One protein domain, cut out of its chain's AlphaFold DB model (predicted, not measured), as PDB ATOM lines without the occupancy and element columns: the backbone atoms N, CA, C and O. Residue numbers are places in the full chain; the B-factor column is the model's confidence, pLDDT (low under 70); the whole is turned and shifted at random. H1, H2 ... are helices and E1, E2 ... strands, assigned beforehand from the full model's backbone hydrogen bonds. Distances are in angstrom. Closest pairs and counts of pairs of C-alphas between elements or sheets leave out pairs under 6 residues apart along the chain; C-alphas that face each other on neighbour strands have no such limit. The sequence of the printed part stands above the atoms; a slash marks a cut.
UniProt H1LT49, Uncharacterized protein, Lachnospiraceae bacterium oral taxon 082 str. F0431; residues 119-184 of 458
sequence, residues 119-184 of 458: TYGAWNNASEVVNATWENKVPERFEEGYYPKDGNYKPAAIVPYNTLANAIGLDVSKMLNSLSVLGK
ATOM      1  N   THR A 119     -15.680  -5.174  -7.032       93.00
ATOM      2  CA  THR A 119     -14.221  -5.118  -7.149       93.00
ATOM      3  C   THR A 119     -13.704  -3.777  -6.628       93.00
ATOM      4  O   THR A 119     -14.122  -2.716  -7.098       93.00
ATOM      5  N   TYR A 120     -12.780  -3.819  -5.673       92.19
ATOM      6  CA  TYR A 120     -12.078  -2.649  -5.141       92.19
ATOM      7  C   TYR A 120     -10.628  -2.598  -5.645       92.19
ATOM      8  O   TYR A 120     -10.150  -3.519  -6.304       92.19
ATOM      9  N   GLY A 121      -9.917  -1.503  -5.361       90.69
ATOM     10  CA  GLY A 121      -8.472  -1.421  -5.596       90.69
ATOM     11  C   GLY A 121      -7.674  -2.134  -4.499       90.69
ATOM     12  O   GLY A 121      -8.242  -2.595  -3.513       90.69
ATOM     13  N   ALA A 122      -6.345  -2.184  -4.624       92.75
ATOM     14  CA  ALA A 122      -5.485  -2.672  -3.538       92.75
ATOM     15  C   ALA A 122      -5.381  -1.671  -2.373       92.75
ATOM     16  O   ALA A 122      -5.183  -2.064  -1.228       92.75
ATOM     17  N   TRP A 123      -5.535  -0.378  -2.657       92.88
ATOM     18  CA  TRP A 123      -5.355   0.717  -1.705       92.88
ATOM     19  C   TRP A 123      -6.706   1.350  -1.392       92.88
ATOM     20  O   TRP A 123      -7.276   2.029  -2.246       92.88
ATOM     21  N   ASN A 124      -7.232   1.128  -0.189       92.75
ATOM     22  CA  ASN A 124      -8.555   1.627   0.187       92.75
ATOM     23  C   ASN A 124      -8.474   2.360   1.514       92.75
ATOM     24  O   ASN A 124      -7.800   1.904   2.429       92.75
ATOM     25  N   ASN A 125      -9.189   3.473   1.646       91.81
ATOM     26  CA  ASN A 125      -9.352   4.095   2.954       91.81
ATOM     27  C   ASN A 125     -10.141   3.156   3.869       91.81
ATOM     28  O   ASN A 125     -11.104   2.525   3.425       91.81
ATOM     29  N   ALA A 126      -9.749   3.085   5.140       93.19
ATOM     30  CA  ALA A 126     -10.549   2.399   6.141       93.19
ATOM     31  C   ALA A 126     -11.941   3.050   6.222       93.19
ATOM     32  O   ALA A 126     -12.060   4.273   6.307       93.19
ATOM     33  N   SER A 127     -12.982   2.220   6.202       91.12
ATOM     34  CA  SER A 127     -14.374   2.634   6.438       91.12
ATOM     35  C   SER A 127     -14.595   3.038   7.899       91.12
ATOM     36  O   SER A 127     -15.354   3.958   8.191       91.12
ATOM     37  N   GLU A 128     -13.879   2.386   8.815       93.62
ATOM     38  CA  GLU A 128     -13.960   2.615  10.251       93.62
ATOM     39  C   GLU A 128     -12.600   2.329  10.897       93.62
ATOM     40  O   GLU A 128     -11.916   1.367  10.537       93.62
ATOM     41  N   VAL A 129     -12.224   3.159  11.872       95.88
ATOM     42  CA  VAL A 129     -11.043   2.971  12.723       95.88
ATOM     43  C   VAL A 129     -11.525   2.976  14.162       95.88
ATOM     44  O   VAL A 129     -12.012   3.997  14.649       95.88
ATOM     45  N   VAL A 130     -11.411   1.838  14.839       94.75
ATOM     46  CA  VAL A 130     -11.957   1.658  16.188       94.75
ATOM     47  C   VAL A 130     -10.812   1.562  17.178       94.75
ATOM     48  O   VAL A 130      -9.892   0.776  16.993       94.75
ATOM     49  N   ASN A 131     -10.870   2.325  18.265       95.94
ATOM     50  CA  ASN A 131      -9.967   2.129  19.393       95.94
ATOM     51  C   ASN A 131     -10.531   1.042  20.318       95.94
ATOM     52  O   ASN A 131     -11.304   1.323  21.237       95.94
ATOM     53  N   ALA A 132     -10.169  -0.211  20.042       94.81
ATOM     54  CA  ALA A 132     -10.607  -1.380  20.794       94.81
ATOM     55  C   ALA A 132      -9.772  -1.544  22.071       94.81
ATOM     56  O   ALA A 132      -8.923  -2.432  22.194       94.81
ATOM     57  N   THR A 133     -10.016  -0.662  23.041       93.81
ATOM     58  CA  THR A 133      -9.295  -0.630  24.324       93.81
ATOM     59  C   THR A 133      -9.402  -1.943  25.104       93.81
ATOM     60  O   THR A 133      -8.470  -2.301  25.815       93.81
ATOM     61  N   TRP A 134     -10.479  -2.713  24.914       94.31
ATOM     62  CA  TRP A 134     -10.673  -4.035  25.525       94.31
ATOM     63  C   TRP A 134      -9.723  -5.116  24.983       94.31
ATOM     64  O   TRP A 134      -9.513  -6.136  25.634       94.31
ATOM     65  N   GLU A 135      -9.124  -4.896  23.813       94.81
ATOM     66  CA  GLU A 135      -8.161  -5.804  23.178       94.81
ATOM     67  C   GLU A 135      -6.741  -5.229  23.124       94.81
ATOM     68  O   GLU A 135      -5.823  -5.923  22.684       94.81
ATOM     69  N   ASN A 136      -6.549  -3.978  23.560       93.69
ATOM     70  CA  ASN A 136      -5.328  -3.193  23.352       93.69
ATOM     71  C   ASN A 136      -4.922  -3.111  21.867       93.69
ATOM     72  O   ASN A 136      -3.746  -3.247  21.522       93.69
ATOM     73  N   LYS A 137      -5.903  -2.922  20.972       95.12
ATOM     74  CA  LYS A 137      -5.705  -2.879  19.513       95.12
ATOM     75  C   LYS A 137      -6.477  -1.729  18.868       95.12
ATOM     76  O   LYS A 137      -7.459  -1.241  19.417       95.12
ATOM     77  N   VAL A 138      -6.062  -1.360  17.656       96.12
ATOM     78  CA  VAL A 138      -6.803  -0.450  16.773       96.12
ATOM     79  C   VAL A 138      -7.171  -1.203  15.494       96.12
ATOM     80  O   VAL A 138      -6.368  -1.232  14.561       96.12
ATOM     81  N   PRO A 139      -8.315  -1.908  15.453       94.75
ATOM     82  CA  PRO A 139      -8.780  -2.523  14.222       94.75
ATOM     83  C   PRO A 139      -9.243  -1.473  13.203       94.75
ATOM     84  O   PRO A 139      -9.874  -0.467  13.538       94.75
ATOM     85  N   GLU A 140      -8.967  -1.778  11.941       95.12
ATOM     86  CA  GLU A 140      -9.397  -1.028  10.766       95.12
ATOM     87  C   GLU A 140     -10.357  -1.914   9.967       95.12
ATOM     88  O   GLU A 140     -10.077  -3.097   9.752       95.12
ATOM     89  N   ARG A 141     -11.501  -1.367   9.548       90.75
ATOM     90  CA  ARG A 141     -12.505  -2.099   8.759       90.75
ATOM     91  C   ARG A 141     -12.615  -1.528   7.354       90.75
ATOM     92  O   ARG A 141     -12.428  -0.330   7.143       90.75
ATOM     93  N   PHE A 142     -12.976  -2.367   6.394       91.00
ATOM     94  CA  PHE A 142     -13.226  -2.003   5.000       91.00
ATOM     95  C   PHE A 142     -14.539  -2.639   4.531       91.00
ATOM     96  O   PHE A 142     -15.058  -3.540   5.186       91.00
ATOM     97  N   GLU A 143     -15.072  -2.135   3.420       91.38
ATOM     98  CA  GLU A 143     -16.300  -2.651   2.808       91.38
ATOM     99  C   GLU A 143     -16.166  -4.131   2.408       91.38
ATOM    100  O   GLU A 143     -15.075  -4.643   2.181       91.38
ATOM    101  N   GLU A 144     -17.269  -4.858   2.293       91.06
ATOM    102  CA  GLU A 144     -17.206  -6.242   1.812       91.06
ATOM    103  C   GLU A 144     -16.968  -6.281   0.292       91.06
ATOM    104  O   GLU A 144     -17.616  -5.564  -0.474       91.06
ATOM    105  N   GLY A 145     -16.049  -7.133  -0.178       93.00
ATOM    106  CA  GLY A 145     -15.774  -7.259  -1.610       93.00
ATOM    107  C   GLY A 145     -14.494  -8.009  -1.959       93.00
ATOM    108  O   GLY A 145     -13.866  -8.658  -1.118       93.00
ATOM    109  N   TYR A 146     -14.108  -7.916  -3.232       93.44
ATOM    110  CA  TYR A 146     -12.870  -8.489  -3.751       93.44
ATOM    111  C   TYR A 146     -11.768  -7.431  -3.865       93.44
ATOM    112  O   TYR A 146     -11.958  -6.379  -4.479       93.44
ATOM    113  N   TYR A 147     -10.597  -7.752  -3.310       94.44
ATOM    114  CA  TYR A 147      -9.442  -6.863  -3.212       94.44
ATOM    115  C   TYR A 147      -8.224  -7.488  -3.906       94.44
ATOM    116  O   TYR A 147      -7.565  -8.361  -3.330       94.44
ATOM    117  N   PRO A 148      -7.912  -7.088  -5.149       92.81
ATOM    118  CA  PRO A 148      -6.760  -7.604  -5.867       92.81
ATOM    119  C   PRO A 148      -5.455  -7.008  -5.324       92.81
ATOM    120  O   PRO A 148      -5.423  -5.908  -4.777       92.81
ATOM    121  N   LYS A 149      -4.351  -7.734  -5.522       94.38
ATOM    122  CA  LYS A 149      -2.998  -7.201  -5.312       94.38
ATOM    123  C   LYS A 149      -2.678  -6.116  -6.342       94.38
ATOM    124  O   LYS A 149      -3.118  -6.205  -7.488       94.38
ATOM    125  N   ASP A 150      -1.831  -5.169  -5.960       92.25
ATOM    126  CA  ASP A 150      -1.236  -4.200  -6.881       92.25
ATOM    127  C   ASP A 150       0.253  -4.528  -7.051       92.25
ATOM    128  O   ASP A 150       1.075  -4.310  -6.156       92.25
ATOM    129  N   GLY A 151       0.591  -5.193  -8.159       91.75
ATOM    130  CA  GLY A 151       1.916  -5.778  -8.374       91.75
ATOM    131  C   GLY A 151       2.282  -6.805  -7.293       91.75
ATOM    132  O   GLY A 151       1.736  -7.913  -7.263       91.75
ATOM    133  N   ASN A 152       3.220  -6.429  -6.416       92.56
ATOM    134  CA  ASN A 152       3.678  -7.234  -5.276       92.56
ATOM    135  C   ASN A 152       3.022  -6.837  -3.940       92.56
ATOM    136  O   ASN A 152       3.250  -7.508  -2.933       92.56
ATOM    137  N   TYR A 153       2.225  -5.766  -3.905       91.88
ATOM    138  CA  TYR A 153       1.601  -5.273  -2.681       91.88
ATOM    139  C   TYR A 153       0.276  -5.988  -2.416       91.88
ATOM    140  O   TYR A 153      -0.591  -6.087  -3.287       91.88
ATOM    141  N   LYS A 154       0.128  -6.499  -1.191       93.69
ATOM    142  CA  LYS A 154      -1.155  -7.002  -0.689       93.69
ATOM    143  C   LYS A 154      -2.124  -5.826  -0.500       93.69
ATOM    144  O   LYS A 154      -1.652  -4.714  -0.263       93.69
ATOM    145  N   PRO A 155      -3.445  -6.062  -0.553       93.81
ATOM    146  CA  PRO A 155      -4.422  -5.035  -0.226       93.81
ATOM    147  C   PRO A 155      -4.181  -4.421   1.157       93.81
ATOM    148  O   PRO A 155      -3.819  -5.137   2.094       93.81
ATOM    149  N   ALA A 156      -4.395  -3.114   1.273       91.94
ATOM    150  CA  ALA A 156      -4.163  -2.349   2.488       91.94
ATOM    151  C   ALA A 156      -5.319  -1.386   2.781       91.94
ATOM    152  O   ALA A 156      -5.898  -0.777   1.872       91.94
ATOM    153  N   ALA A 157      -5.597  -1.232   4.075       92.88
ATOM    154  CA  ALA A 157      -6.417  -0.162   4.607       92.88
ATOM    155  C   ALA A 157      -5.527   1.058   4.896       92.88
ATOM    156  O   ALA A 157      -4.433   0.945   5.447       92.88
ATOM    157  N   ILE A 158      -5.974   2.227   4.453       92.81
ATOM    158  CA  ILE A 158      -5.294   3.503   4.641       92.81
ATOM    159  C   ILE A 158      -6.035   4.266   5.725       92.81
ATOM    160  O   ILE A 158      -7.234   4.530   5.610       92.81
ATOM    161  N   VAL A 159      -5.294   4.684   6.747       95.69
ATOM    162  CA  VAL A 159      -5.811   5.532   7.816       95.69
ATOM    163  C   VAL A 159      -5.083   6.872   7.818       95.69
ATOM    164  O   VAL A 159      -3.882   6.928   8.093       95.69
ATOM    165  N   PRO A 160      -5.790   7.986   7.560       94.38
ATOM    166  CA  PRO A 160      -5.228   9.312   7.757       94.38
ATOM    167  C   PRO A 160      -4.837   9.533   9.223       94.38
ATOM    168  O   PRO A 160      -5.591   9.193  10.135       94.38
ATOM    169  N   TYR A 161      -3.704  10.194   9.464       96.25
ATOM    170  CA  TYR A 161      -3.217  10.483  10.819       96.25
ATOM    171  C   TYR A 161      -4.253  11.166  11.715       96.25
ATOM    172  O   TYR A 161      -4.356  10.824  12.887       96.25
ATOM    173  N   ASN A 162      -5.049  12.098  11.177       95.12
ATOM    174  CA  ASN A 162      -6.085  12.768  11.962       95.12
ATOM    175  C   ASN A 162      -7.199  11.803  12.400       95.12
ATOM    176  O   ASN A 162      -7.671  11.902  13.527       95.12
ATOM    177  N   THR A 163      -7.579  10.849  11.544       95.19
ATOM    178  CA  THR A 163      -8.562   9.809  11.877       95.19
ATOM    179  C   THR A 163      -8.039   8.917  12.995       95.19
ATOM    180  O   THR A 163      -8.730   8.740  13.995       95.19
ATOM    181  N   LEU A 164      -6.797   8.429  12.877       95.81
ATOM    182  CA  LEU A 164      -6.185   7.599  13.916       95.81
ATOM    183  C   LEU A 164      -6.028   8.366  15.232       95.81
ATOM    184  O   LEU A 164      -6.417   7.860  16.279       95.81
ATOM    185  N   ALA A 165      -5.508   9.596  15.178       96.12
ATOM    186  CA  ALA A 165      -5.320  10.447  16.349       96.12
ATOM    187  C   ALA A 165      -6.639  10.689  17.094       96.12
ATOM    188  O   ALA A 165      -6.676  10.588  18.317       96.12
ATOM    189  N   ASN A 166      -7.726  10.957  16.365       94.50
ATOM    190  CA  ASN A 166      -9.048  11.129  16.961       94.50
ATOM    191  C   ASN A 166      -9.575   9.815  17.552       94.50
ATOM    192  O   ASN A 166     -10.078   9.824  18.672       94.50
ATOM    193  N   ALA A 167      -9.424   8.691  16.841       95.31
ATOM    194  CA  ALA A 167      -9.876   7.383  17.312       95.31
ATOM    195  C   ALA A 167      -9.191   6.981  18.629       95.31
ATOM    196  O   ALA A 167      -9.858   6.535  19.563       95.31
ATOM    197  N   ILE A 168      -7.874   7.188  18.741       95.00
ATOM    198  CA  ILE A 168      -7.116   6.851  19.959       95.00
ATOM    199  C   ILE A 168      -7.194   7.920  21.059       95.00
ATOM    200  O   ILE A 168      -6.623   7.724  22.130       95.00
ATOM    201  N   GLY A 169      -7.876   9.044  20.816       94.88
ATOM    202  CA  GLY A 169      -7.976  10.145  21.777       94.88
ATOM    203  C   GLY A 169      -6.643  10.855  22.041       94.88
ATOM    204  O   GLY A 169      -6.356  11.218  23.181       94.88
ATOM    205  N   LEU A 170      -5.810  11.033  21.009       96.81
ATOM    206  CA  LEU A 170      -4.516  11.706  21.125       96.81
ATOM    207  C   LEU A 170      -4.700  13.181  21.521       96.81
ATOM    208  O   LEU A 170      -5.146  14.002  20.716       96.81
ATOM    209  N   ASP A 171      -4.310  13.518  22.750       96.38
ATOM    210  CA  ASP A 171      -4.459  14.852  23.334       96.38
ATOM    211  C   ASP A 171      -3.110  15.580  23.427       96.38
ATOM    212  O   ASP A 171      -2.258  15.274  24.264       96.38
ATOM    213  N   VAL A 172      -2.935  16.590  22.573       96.44
ATOM    214  CA  VAL A 172      -1.704  17.390  22.495       96.44
ATOM    215  C   VAL A 172      -1.432  18.214  23.754       96.44
ATOM    216  O   VAL A 172      -0.271  18.528  24.026       96.44
ATOM    217  N   SER A 173      -2.463  18.528  24.549       95.75
ATOM    218  CA  SER A 173      -2.310  19.268  25.811       95.75
ATOM    219  C   SER A 173      -1.595  18.446  26.887       95.75
ATOM    220  O   SER A 173      -1.076  19.000  27.854       95.75
ATOM    221  N   LYS A 174      -1.516  17.124  26.691       95.06
ATOM    222  CA  LYS A 174      -0.864  16.161  27.589       95.06
ATOM    223  C   LYS A 174       0.489  15.669  27.073       95.06
ATOM    224  O   LYS A 174       1.079  14.765  27.657       95.06
ATOM    225  N   MET A 175       0.990  16.246  25.982       97.06
ATOM    226  CA  MET A 175       2.241  15.843  25.338       97.06
ATOM    227  C   MET A 175       3.305  16.928  25.474       97.06
ATOM    228  O   MET A 175       3.002  18.113  25.342       97.06
ATOM    229  N   LEU A 176       4.564  16.528  25.669       96.69
ATOM    230  CA  LEU A 176       5.702  17.451  25.657       96.69
ATOM    231  C   LEU A 176       5.837  18.151  24.303       96.69
ATOM    232  O   LEU A 176       5.666  17.538  23.252       96.69
ATOM    233  N   ASN A 177       6.208  19.426  24.324       95.12
ATOM    234  CA  ASN A 177       6.363  20.263  23.137       95.12
ATOM    235  C   ASN A 177       7.530  19.870  22.226       95.12
ATOM    236  O   ASN A 177       7.654  20.430  21.145       95.12
ATOM    237  N   SER A 178       8.379  18.933  22.641       95.00
ATOM    238  CA  SER A 178       9.415  18.308  21.815       95.00
ATOM    239  C   SER A 178       8.934  17.028  21.122       95.00
ATOM    240  O   SER A 178       9.625  16.515  20.245       95.00
ATOM    241  N   LEU A 179       7.756  16.511  21.483       96.88
ATOM    242  CA  LEU A 179       7.206  15.260  20.972       96.88
ATOM    243  C   LEU A 179       6.186  15.517  19.850       96.88
ATOM    244  O   LEU A 179       5.238  16.287  20.022       96.88
ATOM    245  N   SER A 180       6.357  14.816  18.725       96.75
ATOM    246  CA  SER A 180       5.414  14.792  17.600       96.75
ATOM    247  C   SER A 180       4.893  13.373  17.388       96.75
ATOM    248  O   SER A 180       5.681  12.442  17.220       96.75
ATOM    249  N   VAL A 181       3.571  13.198  17.406       97.31
ATOM    250  CA  VAL A 181       2.903  11.903  17.189       97.31
ATOM    251  C   VAL A 181       1.786  12.110  16.176       97.31
ATOM    252  O   VAL A 181       0.976  13.021  16.327       97.31
ATOM    253  N   LEU A 182       1.752  11.289  15.118       96.38
ATOM    254  CA  LEU A 182       0.757  11.385  14.035       96.38
ATOM    255  C   LEU A 182       0.642  12.810  13.447       96.38
ATOM    256  O   LEU A 182      -0.446  13.297  13.150       96.38
ATOM    257  N   GLY A 183       1.776  13.508  13.318       95.19
ATOM    258  CA  GLY A 183       1.841  14.878  12.796       95.19
ATOM    259  C   GLY A 183       1.286  15.963  13.730       95.19
ATOM    260  O   GLY A 183       1.238  17.124  13.330       95.19
ATOM    261  N   LYS A 184       0.875  15.624  14.961       96.75
ATOM    262  CA  LYS A 184       0.448  16.586  15.985       96.75
ATOM    263  C   LYS A 184       1.583  16.832  16.987       96.75
ATOM    264  O   LYS A 184       2.117  15.889  17.568       96.75
TER     265      LYS A 184
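AT A GLANCE: This is residues 119 to 184 of the 458 residues of an uncharacterized protein of Lachnospiraceae bacterium oral taxon 082 str. F0431 (UniProt H1LT49). Little regular structure is here: a drawn-out, looping chain with a tiny parallel sheet, E1 beside E2, and one short helix, H1, farther along the long axis. Residues 126 to 155 fold back on themselves between the strands, and residues 168 to 184 loop out beyond H1 and back. The 66 printed residues hold E1, E2, H1 in that order, mixed in class, with only 13 residues in named elements; the whole is loose, radius of gyration of the C-alphas 14.8 A, spanning 43 by 27 by 15 A.

IN THESE COORDINATES: Find E1, residues 123 to 125, from C-alpha 123 at (-5.355, 0.717, -1.705), 7.0 A long. E2 is residues 156 to 158, 6.3 A. H1, residues 161 to 167, runs 9.8 A to C-alpha 167 at (-9.876, 7.383, 17.312).

HOW THE PARTS SIT: Look at N 158 and O 124, 2.7 A apart, within hydrogen-bond range: E1 and E2 are parallel, at 40 degrees. E1 and H1 are apart. In H1 every O i to N i+4 pair is within hydrogen-bond range. Residues 128 to 129 pair antiparallel with 140 to 141.

THE WHOLE: The C-alphas farthest apart, of Thr 119 and Asn 177, are 44.6 A apart. The printed part has no cut; E1 to E2 is a long link, E2 to H1 a tight one. No printed residue is under pLDDT 70.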